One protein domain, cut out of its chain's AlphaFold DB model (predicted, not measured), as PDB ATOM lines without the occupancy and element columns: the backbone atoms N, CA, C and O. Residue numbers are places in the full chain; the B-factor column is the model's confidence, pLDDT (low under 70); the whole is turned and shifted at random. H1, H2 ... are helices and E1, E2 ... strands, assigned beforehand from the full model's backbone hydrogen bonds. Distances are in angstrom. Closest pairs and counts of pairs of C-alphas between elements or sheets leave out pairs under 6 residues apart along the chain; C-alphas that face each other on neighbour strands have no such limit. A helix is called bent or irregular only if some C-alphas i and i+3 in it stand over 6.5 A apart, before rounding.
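Overview. This is residues 2 to 75 of the 78 residues of an uncharacterized protein of Nitrospirae bacterium (UniProt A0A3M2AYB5). Two parallel strands, E1 and E2, lie side by side as a narrow ribbon; the long helix H3 runs back along it, mostly over E2, and the short helix H1 packs by E1's first residues. Past the ribbon's other end a loop with the small helix H2 lengthens the rod, and its residues 30 to 37 stick out. The printed part has 74 residues, with three named helices and two strands in the order H1, E1, H2, H3, E2, class mixed, helices and strands. It is loose, with a radius of gyration of the C-alphas of 15.3 A and spans of 49 by 20 by 17 A.

Along the chain. H1, residues 2 to 12, begins at C-alpha 2 at (220.088, 231.425, 170.758). E1, residues 18 to 25, measures 23.0 A from first to last C-alpha. H2 is residues 36 to 40. H3, residues 46 to 64, measures 26.8 A. E2, residues 67 to 74, measures 23.1 A and ends at C-alpha 74 at (214.712, 218.085, 187.228).

Arrangement. E1 and E2 are parallel at 19 degrees, with N 21 and O 69 at 2.8 A and N 71 and O 21 at 2.9 A, within hydrogen-bond range. E1, H2, H3 and E2 form a strand-helix-strand unit, two parallel neighbour strands with helices between, its crossover right-handed. The closest C-alphas of H3 and E2, Ser 61 and Thr 67, are 5.2 A apart; those of H1 and E1, Leu 5 and Gly 19, 7.0 A. H1 and H3 are close but not clearly touching, Glu 2 and Phe 60 having the closest C-alphas at 7.4 A, at a steep tilt of 47 degrees. H2 and H3 are apart. Every O i to N i+4 pair is within hydrogen-bond range in H2 and H3; in H1 3 of 7 are, and 1 of 8 O i to N i+3 pairs. H1 is irregular, but only just: C-alphas 7 and 10 are 6.7 A apart.

Size, cuts and confidence. The C-alphas of Gln 15 and Ala 34, the two farthest apart, are 49.5 A apart. The printed part has no cut and no long link. The mean pLDDT of the printed part is 90.5, and no printed residue is under 70.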
ATOM      1  N   GLU A   2     219.703 230.653 171.952       79.94
ATOM      2  CA  GLU A   2     220.088 231.425 170.758       79.94
ATOM      3  C   GLU A   2     221.583 231.779 170.683       79.94
ATOM      4  O   GLU A   2     222.287 231.286 169.807       79.94
ATOM      5  N   THR A   3     222.091 232.542 171.654       81.19
ATOM      6  CA  THR A   3     223.461 233.083 171.622       81.19
ATOM      7  C   THR A   3     224.558 232.035 171.819       81.19
ATOM      8  O   THR A   3     225.651 232.177 171.279       81.19
ATOM      9  N   GLN A   4     224.297 230.985 172.604       81.44
ATOM     10  CA  GLN A   4     225.284 229.935 172.882       81.44
ATOM     11  C   GLN A   4     225.222 228.783 171.880       81.44
ATOM     12  O   GLN A   4     226.238 228.438 171.284       81.44
ATOM     13  N   LEU A   5     224.057 228.152 171.726       80.62
ATOM     14  CA  LEU A   5     223.943 226.916 170.957       80.62
ATOM     15  C   LEU A   5     223.869 227.215 169.459       80.62
ATOM     16  O   LEU A   5     224.690 226.712 168.698       80.62
ATOM     17  N   ALA A   6     222.922 228.057 169.044       74.94
ATOM     18  CA  ALA A   6     222.684 228.321 167.628       74.94
ATOM     19  C   ALA A   6     223.738 229.263 167.025       74.94
ATOM     20  O   ALA A   6     224.330 228.950 165.997       74.94
ATOM     21  N   ASP A   7     224.010 230.401 167.672       80.50
ATOM     22  CA  ASP A   7     224.852 231.453 167.085       80.50
ATOM     23  C   ASP A   7     226.351 231.278 167.286       80.50
ATOM     24  O   ASP A   7     227.124 231.978 166.633       80.50
ATOM     25  N   ARG A   8     226.760 230.351 168.151       83.19
ATOM     26  CA  ARG A   8     228.171 230.074 168.413       83.19
ATOM     27  C   ARG A   8     228.507 228.624 168.107       83.19
ATOM     28  O   ARG A   8     229.142 228.352 167.099       83.19
ATOM     29  N   TYR A   9     228.014 227.680 168.908       83.12
ATOM     30  CA  TYR A   9     228.424 226.278 168.781       83.12
ATOM     31  C   TYR A   9     228.104 225.648 167.421       83.12
ATOM     32  O   TYR A   9     228.988 225.034 166.831       83.12
ATOM     33  N   LEU A  10     226.872 225.778 166.921       83.94
ATOM     34  CA  LEU A  10     226.481 225.166 165.644       83.94
ATOM     35  C   LEU A  10     226.971 225.974 164.438       83.94
ATOM     36  O   LEU A  10     227.373 225.394 163.436       83.94
ATOM     37  N   ARG A  11     227.022 227.306 164.552       79.88
ATOM     38  CA  ARG A  11     227.591 228.176 163.510       79.88
ATOM     39  C   ARG A  11     229.065 227.866 163.239       79.88
ATOM     40  O   ARG A  11     229.467 227.806 162.080       79.88
ATOM     41  N   ASP A  12     229.843 227.656 164.298       82.25
ATOM     42  CA  ASP A  12     231.269 227.340 164.196       82.25
ATOM     43  C   ASP A  12     231.502 225.872 163.774       82.25
ATOM     44  O   ASP A  12     232.573 225.534 163.274       82.25
ATOM     45  N   ASN A  13     230.488 225.001 163.912       74.69
ATOM     46  CA  ASN A  13     230.517 223.587 163.522       74.69
ATOM     47  C   ASN A  13     229.536 223.292 162.375       74.69
ATOM     48  O   ASN A  13     228.551 222.574 162.540       74.69
ATOM     49  N   GLN A  14     229.851 223.796 161.183       70.81
ATOM     50  CA  GLN A  14     228.998 223.748 159.980       70.81
ATOM     51  C   GLN A  14     228.590 222.337 159.514       70.81
ATOM     52  O   GLN A  14     227.671 222.196 158.712       70.81
ATOM     53  N   GLN A  15     229.261 221.287 159.993       83.31
ATOM     54  CA  GLN A  15     228.938 219.895 159.663       83.31
ATOM     55  C   GLN A  15     227.771 219.331 160.491       83.31
ATOM     56  O   GLN A  15     227.190 218.320 160.104       83.31
ATOM     57  N   CYS A  16     227.427 219.954 161.625       85.06
ATOM     58  CA  CYS A  16     226.374 219.481 162.515       85.06
ATOM     59  C   CYS A  16     225.228 220.492 162.587       85.06
ATOM     60  O   CYS A  16     225.387 221.595 163.098       85.06
ATOM     61  N   GLN A  17     224.047 220.082 162.126       89.00
ATOM     62  CA  GLN A  17     222.824 220.888 162.193       89.00
ATOM     63  C   GLN A  17     221.917 220.517 163.377       89.00
ATOM     64  O   GLN A  17     220.831 221.070 163.515       89.00
ATOM     65  N   HIS A  18     222.344 219.584 164.235       92.75
ATOM     66  CA  HIS A  18     221.555 219.094 165.365       92.75
ATOM     67  C   HIS A  18     222.130 219.602 166.689       92.75
ATOM     68  O   HIS A  18     223.328 219.476 166.937       92.75
ATOM     69  N   GLY A  19     221.281 220.139 167.565       92.00
ATOM     70  CA  GLY A  19     221.698 220.673 168.861       92.00
ATOM     71  C   GLY A  19     220.750 220.309 169.996       92.00
ATOM     72  O   GLY A  19     219.531 220.356 169.842       92.00
ATOM     73  N   LEU A  20     221.315 220.003 171.164       94.06
ATOM     74  CA  LEU A  20     220.567 219.776 172.400       94.06
ATOM     75  C   LEU A  20     220.913 220.862 173.423       94.06
ATOM     76  O   LEU A  20     222.077 221.045 173.779       94.06
ATOM     77  N   TYR A  21     219.898 221.568 173.916       95.00
ATOM     78  CA  TYR A  21     220.031 222.558 174.978       95.00
ATOM     79  C   TYR A  21     219.546 221.977 176.308       95.00
ATOM     80  O   TYR A  21     218.344 221.805 176.512       95.00
ATOM     81  N   VAL A  22     220.478 221.679 177.213       95.06
ATOM     82  CA  VAL A  22     220.170 221.097 178.526       95.06
ATOM     83  C   VAL A  22     220.182 222.179 179.603       95.06
ATOM     84  O   VAL A  22     221.136 222.949 179.704       95.06
ATOM     85  N   VAL A  23     219.136 222.221 180.428       94.88
ATOM     86  CA  VAL A  23     219.020 223.121 181.585       94.88
ATOM     87  C   VAL A  23     218.710 222.300 182.829       94.88
ATOM     88  O   VAL A  23     217.836 221.443 182.794       94.88
ATOM     89  N   ALA A  24     219.395 222.575 183.935       95.81
ATOM     90  CA  ALA A  24     219.056 222.003 185.234       95.81
ATOM     91  C   ALA A  24     218.073 222.917 185.985       95.81
ATOM     92  O   ALA A  24     218.279 224.132 186.058       95.81
ATOM     93  N   TRP A  25     217.005 222.335 186.527       96.31
ATOM     94  CA  TRP A  25     215.959 223.029 187.276       96.31
ATOM     95  C   TRP A  25     215.974 222.585 188.740       96.31
ATOM     96  O   TRP A  25     215.758 221.415 189.034       96.31
ATOM     97  N   PHE A  26     216.226 223.526 189.656       94.00
ATOM     98  CA  PHE A  26     216.546 223.223 191.059       94.00
ATOM     99  C   PHE A  26     215.471 223.611 192.080       94.00
ATOM    100  O   PHE A  26     215.619 223.262 193.249       94.00
ATOM    101  N   ARG A  27     214.445 224.374 191.685       91.31
ATOM    102  CA  ARG A  27     213.452 224.914 192.628       91.31
ATOM    103  C   ARG A  27     212.713 223.762 193.316       91.31
ATOM    104  O   ARG A  27     212.233 222.863 192.639       91.31
ATOM    105  N   CYS A  28     212.607 223.789 194.639       90.56
ATOM    106  CA  CYS A  28     211.864 222.783 195.393       90.56
ATOM    107  C   CYS A  28     211.396 223.326 196.745       90.56
ATOM    108  O   CYS A  28     211.901 224.346 197.213       90.56
ATOM    109  N   ASP A  29     210.442 222.633 197.365       88.81
ATOM    110  CA  ASP A  29     209.794 223.071 198.610       88.81
ATOM    111  C   ASP A  29     210.713 222.934 199.838       88.81
ATOM    112  O   ASP A  29     210.452 223.506 200.886       88.81
ATOM    113  N   GLN A  30     211.820 222.193 199.714       91.00
ATOM    114  CA  GLN A  30     212.839 222.042 200.758       91.00
ATOM    115  C   GLN A  30     213.793 223.244 200.843       91.00
ATOM    116  O   GLN A  30     214.724 223.231 201.651       91.00
ATOM    117  N   TRP A  31     213.636 224.250 199.980       90.75
ATOM    118  CA  TRP A  31     214.400 225.489 200.094       90.75
ATOM    119  C   TRP A  31     213.959 226.276 201.327       90.75
ATOM    120  O   TRP A  31     212.792 226.270 201.701       90.75
ATOM    121  N   ASP A  32     214.908 226.968 201.951       90.31
ATOM    122  CA  ASP A  32     214.616 227.825 203.096       90.31
ATOM    123  C   ASP A  32     213.756 229.021 202.654       90.31
ATOM    124  O   ASP A  32     214.197 229.854 201.857       90.31
ATOM    125  N   GLU A  33     212.531 229.113 203.172       87.88
ATOM    126  CA  GLU A  33     211.612 230.221 202.892       87.88
ATOM    127  C   GLU A  33     212.138 231.562 203.423       87.88
ATOM    128  O   GLU A  33     211.816 232.610 202.867       87.88
ATOM    129  N   ALA A  34     212.994 231.555 204.453       92.00
ATOM    130  CA  ALA A  34     213.633 232.772 204.952       92.00
ATOM    131  C   ALA A  34     214.750 233.281 204.018       92.00
ATOM    132  O   ALA A  34     215.216 234.418 204.155       92.00
ATOM    133  N   ASP A  35     215.190 232.470 203.050       90.56
ATOM    134  CA  ASP A  35     216.164 232.889 202.054       90.56
ATOM    135  C   ASP A  35     215.498 233.754 200.978       90.56
ATOM    136  O   ASP A  35     214.798 233.262 200.095       90.56
ATOM    137  N   SER A  36     215.806 235.055 200.977       90.62
ATOM    138  CA  SER A  36     215.314 236.021 199.975       90.62
ATOM    139  C   SER A  36     215.607 235.656 198.508       90.62
ATOM    140  O   SER A  36     215.052 236.262 197.586       90.62
ATOM    141  N   ARG A  37     216.516 234.707 198.240       89.38
ATOM    142  CA  ARG A  37     216.772 234.190 196.887       89.38
ATOM    143  C   ARG A  37     215.632 233.303 196.388       89.38
ATOM    144  O   ARG A  37     215.428 233.244 195.174       89.38
ATOM    145  N   SER A  38     214.885 232.656 197.283       86.38
ATOM    146  CA  SER A  38     213.714 231.845 196.934       86.38
ATOM    147  C   SER A  38     212.640 232.705 196.257       86.38
ATOM    148  O   SER A  38     212.185 232.369 195.164       86.38
ATOM    149  N   GLU A  39     212.346 233.882 196.816       86.56
ATOM    150  CA  GLU A  39     211.377 234.851 196.287       86.56
ATOM    151  C   GLU A  39     211.805 235.438 194.934       86.56
ATOM    152  O   GLU A  39     210.984 235.656 194.044       86.56
ATOM    153  N   LYS A  40     213.109 235.680 194.758       89.81
ATOM    154  CA  LYS A  40     213.681 236.231 193.514       89.81
ATOM    155  C   LYS A  40     213.780 235.200 192.392       89.81
ATOM    156  O   LYS A  40     213.982 235.569 191.234       89.81
ATOM    157  N   THR A  41     213.688 233.917 192.724       90.12
ATOM    158  CA  THR A  41     213.732 232.842 191.736       90.12
ATOM    159  C   THR A  41     212.410 232.815 190.964       90.12
ATOM    160  O   THR A  41     211.345 232.959 191.566       90.12
ATOM    161  N   PRO A  42     212.426 232.623 189.632       90.25
ATOM    162  CA  PRO A  42     211.193 232.479 188.873       90.25
ATOM    163  C   PRO A  42     210.322 231.343 189.421       90.25
ATOM    164  O   PRO A  42     210.760 230.195 189.507       90.25
ATOM    165  N   GLN A  43     209.067 231.656 189.746       89.31
ATOM    166  CA  GLN A  43     208.111 230.717 190.340       89.31
ATOM    167  C   GLN A  43     207.455 229.820 189.276       89.31
ATOM    168  O   GLN A  43     206.237 229.702 189.203       89.31
ATOM    169  N   MET A  44     208.274 229.194 188.431       92.81
ATOM    170  CA  MET A  44     207.825 228.297 187.363       92.81
ATOM    171  C   MET A  44     207.976 226.836 187.781       92.81
ATOM    172  O   MET A  44     208.946 226.477 188.456       92.81
ATOM    173  N   ALA A  45     207.037 225.995 187.351       93.94
ATOM    174  CA  ALA A  45     207.157 224.542 187.461       93.94
ATOM    175  C   ALA A  45     208.152 223.993 186.422       93.94
ATOM    176  O   ALA A  45     208.326 224.586 185.353       93.94
ATOM    177  N   CYS A  46     208.778 222.846 186.702       95.19
ATOM    178  CA  CYS A  46     209.734 222.208 185.790       95.19
ATOM    179  C   CYS A  46     209.132 221.990 184.387       95.19
ATOM    180  O   CYS A  46     209.754 222.295 183.367       95.19
ATOM    181  N   GLU A  47     207.879 221.541 184.326       96.56
ATOM    182  CA  GLU A  47     207.141 221.273 183.090       96.56
ATOM    183  C   GLU A  47     206.826 222.557 182.318       96.56
ATOM    184  O   GLU A  47     206.765 222.558 181.088       96.56
ATOM    185  N   GLU A  48     206.613 223.667 183.026       96.69
ATOM    186  CA  GLU A  48     206.414 224.966 182.394       96.69
ATOM    187  C   GLU A  48     207.698 225.434 181.709       96.69
ATOM    188  O   GLU A  48     207.657 225.860 180.552       96.69
ATOM    189  N   VAL A  49     208.846 225.285 182.378       96.31
ATOM    190  CA  VAL A  49     210.155 225.601 181.791       96.31
ATOM    191  C   VAL A  49     210.417 224.734 180.558       96.31
ATOM    192  O   VAL A  49     210.812 225.273 179.523       96.31
ATOM    193  N   GLN A  50     210.123 223.430 180.625       97.81
ATOM    194  CA  GLN A  50     210.252 222.514 179.485       97.81
ATOM    195  C   GLN A  50     209.424 223.000 178.287       97.81
ATOM    196  O   GLN A  50     209.981 223.221 177.214       97.81
ATOM    197  N   ARG A  51     208.126 223.285 178.474       98.12
ATOM    198  CA  ARG A  51     207.252 223.775 177.389       98.12
ATOM    199  C   ARG A  51     207.749 225.079 176.763       98.12
ATOM    200  O   ARG A  51     207.672 225.251 175.542       98.12
ATOM    201  N   ARG A  52     208.246 226.013 177.582       96.56
ATOM    202  CA  ARG A  52     208.782 227.293 177.090       96.56
ATOM    203  C   ARG A  52     210.036 227.079 176.246       96.56
ATOM    204  O   ARG A  52     210.141 227.667 175.171       96.56
ATOM    205  N   LEU A  53     210.956 226.229 176.697       96.31
ATOM    206  CA  LEU A  53     212.183 225.935 175.958       96.31
ATOM    207  C   LEU A  53     211.917 225.114 174.691       96.31
ATOM    208  O   LEU A  53     212.533 225.400 173.670       96.31
ATOM    209  N   ASP A  54     210.962 224.184 174.704       97.62
ATOM    210  CA  ASP A  54     210.541 223.452 173.500       97.62
ATOM    211  C   ASP A  54     209.983 224.393 172.432       97.62
ATOM    212  O   ASP A  54     210.299 224.269 171.249       97.62
ATOM    213  N   THR A  55     209.177 225.371 172.851       97.06
ATOM    214  CA  THR A  55     208.633 226.389 171.944       97.06
ATOM    215  C   THR A  55     209.758 227.215 171.316       97.06
ATOM    216  O   THR A  55     209.766 227.409 170.103       97.06
ATOM    217  N   GLN A  56     210.746 227.639 172.113       95.00
ATOM    218  CA  GLN A  56     211.919 228.356 171.599       95.00
ATOM    219  C   GLN A  56     212.763 227.495 170.651       95.00
ATOM    220  O   GLN A  56     213.198 227.978 169.609       95.00
ATOM    221  N   ALA A  57     212.981 226.220 170.984       95.38
ATOM    222  CA  ALA A  57     213.751 225.304 170.151       95.38
ATOM    223  C   ALA A  57     213.104 225.123 168.772       95.38
ATOM    224  O   ALA A  57     213.804 225.198 167.763       95.38
ATOM    225  N   ARG A  58     211.771 224.976 168.712       95.94
ATOM    226  CA  ARG A  58     211.020 224.912 167.446       95.94
ATOM    227  C   ARG A  58     211.168 226.190 166.629       95.94
ATOM    228  O   ARG A  58     211.556 226.117 165.470       95.94
ATOM    229  N   GLN A  59     210.958 227.351 167.250       94.38
ATOM    230  CA  GLN A  59     211.086 228.646 166.573       94.38
ATOM    231  C   GLN A  59     212.478 228.842 165.959       94.38
ATOM    232  O   GLN A  59     212.597 229.247 164.807       94.38
ATOM    233  N   PHE A  60     213.542 228.525 166.698       91.00
ATOM    234  CA  PHE A  60     214.903 228.665 166.177       91.00
ATOM    235  C   PHE A  60     215.271 227.600 165.147       91.00
ATOM    236  O   PHE A  60     216.044 227.899 164.238       91.00
ATOM    237  N   SER A  61     214.716 226.394 165.271       91.94
ATOM    238  CA  SER A  61     214.872 225.347 164.259       91.94
ATOM    239  C   SER A  61     214.327 225.820 162.909       91.94
ATOM    240  O   SER A  61     215.031 225.763 161.906       91.94
ATOM    241  N   GLU A  62     213.120 226.397 162.909       91.50
ATOM    242  CA  GLU A  62     212.472 226.953 161.713       91.50
ATOM    243  C   GLU A  62     213.220 228.168 161.142       91.50
ATOM    244  O   GLU A  62     213.385 228.286 159.932       91.50
ATOM    245  N   GLN A  63     213.693 229.078 161.998       89.94
ATOM    246  CA  GLN A  63     214.346 230.318 161.559       89.94
ATOM    247  C   GLN A  63     215.757 230.118 161.000       89.94
ATOM    248  O   GLN A  63     216.198 230.915 160.171       89.94
ATOM    249  N   LYS A  64     216.496 229.124 161.504       85.62
ATOM    250  CA  LYS A  64     217.931 228.953 161.218       85.62
ATOM    251  C   LYS A  64     218.250 227.692 160.416       85.62
ATOM    252  O   LYS A  64     219.429 227.432 160.205       85.62
ATOM    253  N   ASP A  65     217.233 226.946 159.983       87.69
ATOM    254  CA  ASP A  65     217.382 225.651 159.299       87.69
ATOM    255  C   ASP A  65     218.263 224.677 160.111       87.69
ATOM    256  O   ASP A  65     219.231 224.086 159.633       87.69
ATOM    257  N   LEU A  66     217.960 224.581 161.410       90.00
ATOM    258  CA  LEU A  66     218.635 223.711 162.377       90.00
ATOM    259  C   LEU A  66     217.620 222.750 162.997       90.00
ATOM    260  O   LEU A  66     216.428 223.023 163.022       90.00
ATOM    261  N   THR A  67     218.089 221.648 163.572       93.62
ATOM    262  CA  THR A  67     217.270 220.762 164.410       93.62
ATOM    263  C   THR A  67     217.676 220.933 165.867       93.62
ATOM    264  O   THR A  67     218.693 220.399 166.311       93.62
ATOM    265  N   LEU A  68     216.891 221.695 166.627       94.56
ATOM    266  CA  LEU A  68     217.156 221.968 168.037       94.56
ATOM    267  C   LEU A  68     216.135 221.272 168.936       94.56
ATOM    268  O   LEU A  68     214.932 221.312 168.687       94.56
ATOM    269  N   ALA A  69     216.620 220.703 170.035       95.94
ATOM    270  CA  ALA A  69     215.799 220.189 171.122       95.94
ATOM    271  C   ALA A  69     216.221 220.821 172.451       95.94
ATOM    272  O   ALA A  69     217.389 221.173 172.644       95.94
ATOM    273  N   ALA A  70     215.279 220.941 173.383       97.06
ATOM    274  CA  ALA A  70     215.556 221.362 174.747       97.06
ATOM    275  C   ALA A  70     215.212 220.246 175.734       97.06
ATOM    276  O   ALA A  70     214.241 219.515 175.557       97.06
ATOM    277  N   PHE A  71     216.000 220.134 176.795       97.75
ATOM    278  CA  PHE A  71     215.741 219.192 177.872       97.75
ATOM    279  C   PHE A  71     215.968 219.856 179.223       97.75
ATOM    280  O   PHE A  71     217.044 220.392 179.497       97.75
ATOM    281  N   VAL A  72     214.946 219.813 180.069       97.75
ATOM    282  CA  VAL A  72     215.004 220.292 181.444       97.75
ATOM    283  C   VAL A  72     215.216 219.099 182.361       97.75
ATOM    284  O   VAL A  72     214.332 218.264 182.552       97.75
ATOM    285  N   LEU A  73     216.405 219.028 182.947       97.44
ATOM    286  CA  LEU A  73     216.720 218.064 183.984       97.44
ATOM    287  C   LEU A  73     216.146 218.563 185.312       97.44
ATOM    288  O   LEU A  73     216.582 219.593 185.828       97.44
ATOM    289  N   ASN A  74     215.196 217.821 185.879       96.12
ATOM    290  CA  ASN A  74     214.712 218.085 187.228       96.12
ATOM    291  C   ASN A  74     215.778 217.664 188.252       96.12
ATOM    292  O   ASN A  74     216.080 216.478 188.401       96.12
ATOM    293  N   THR A  75     216.346 218.647 188.943       96.56
ATOM    294  CA  THR A  75     217.366 218.490 189.984       96.56
ATOM    295  C   THR A  75     216.872 218.976 191.347       96.56
ATOM    296  O   THR A  75     217.686 219.279 192.220       96.56
TER     297      THR A  75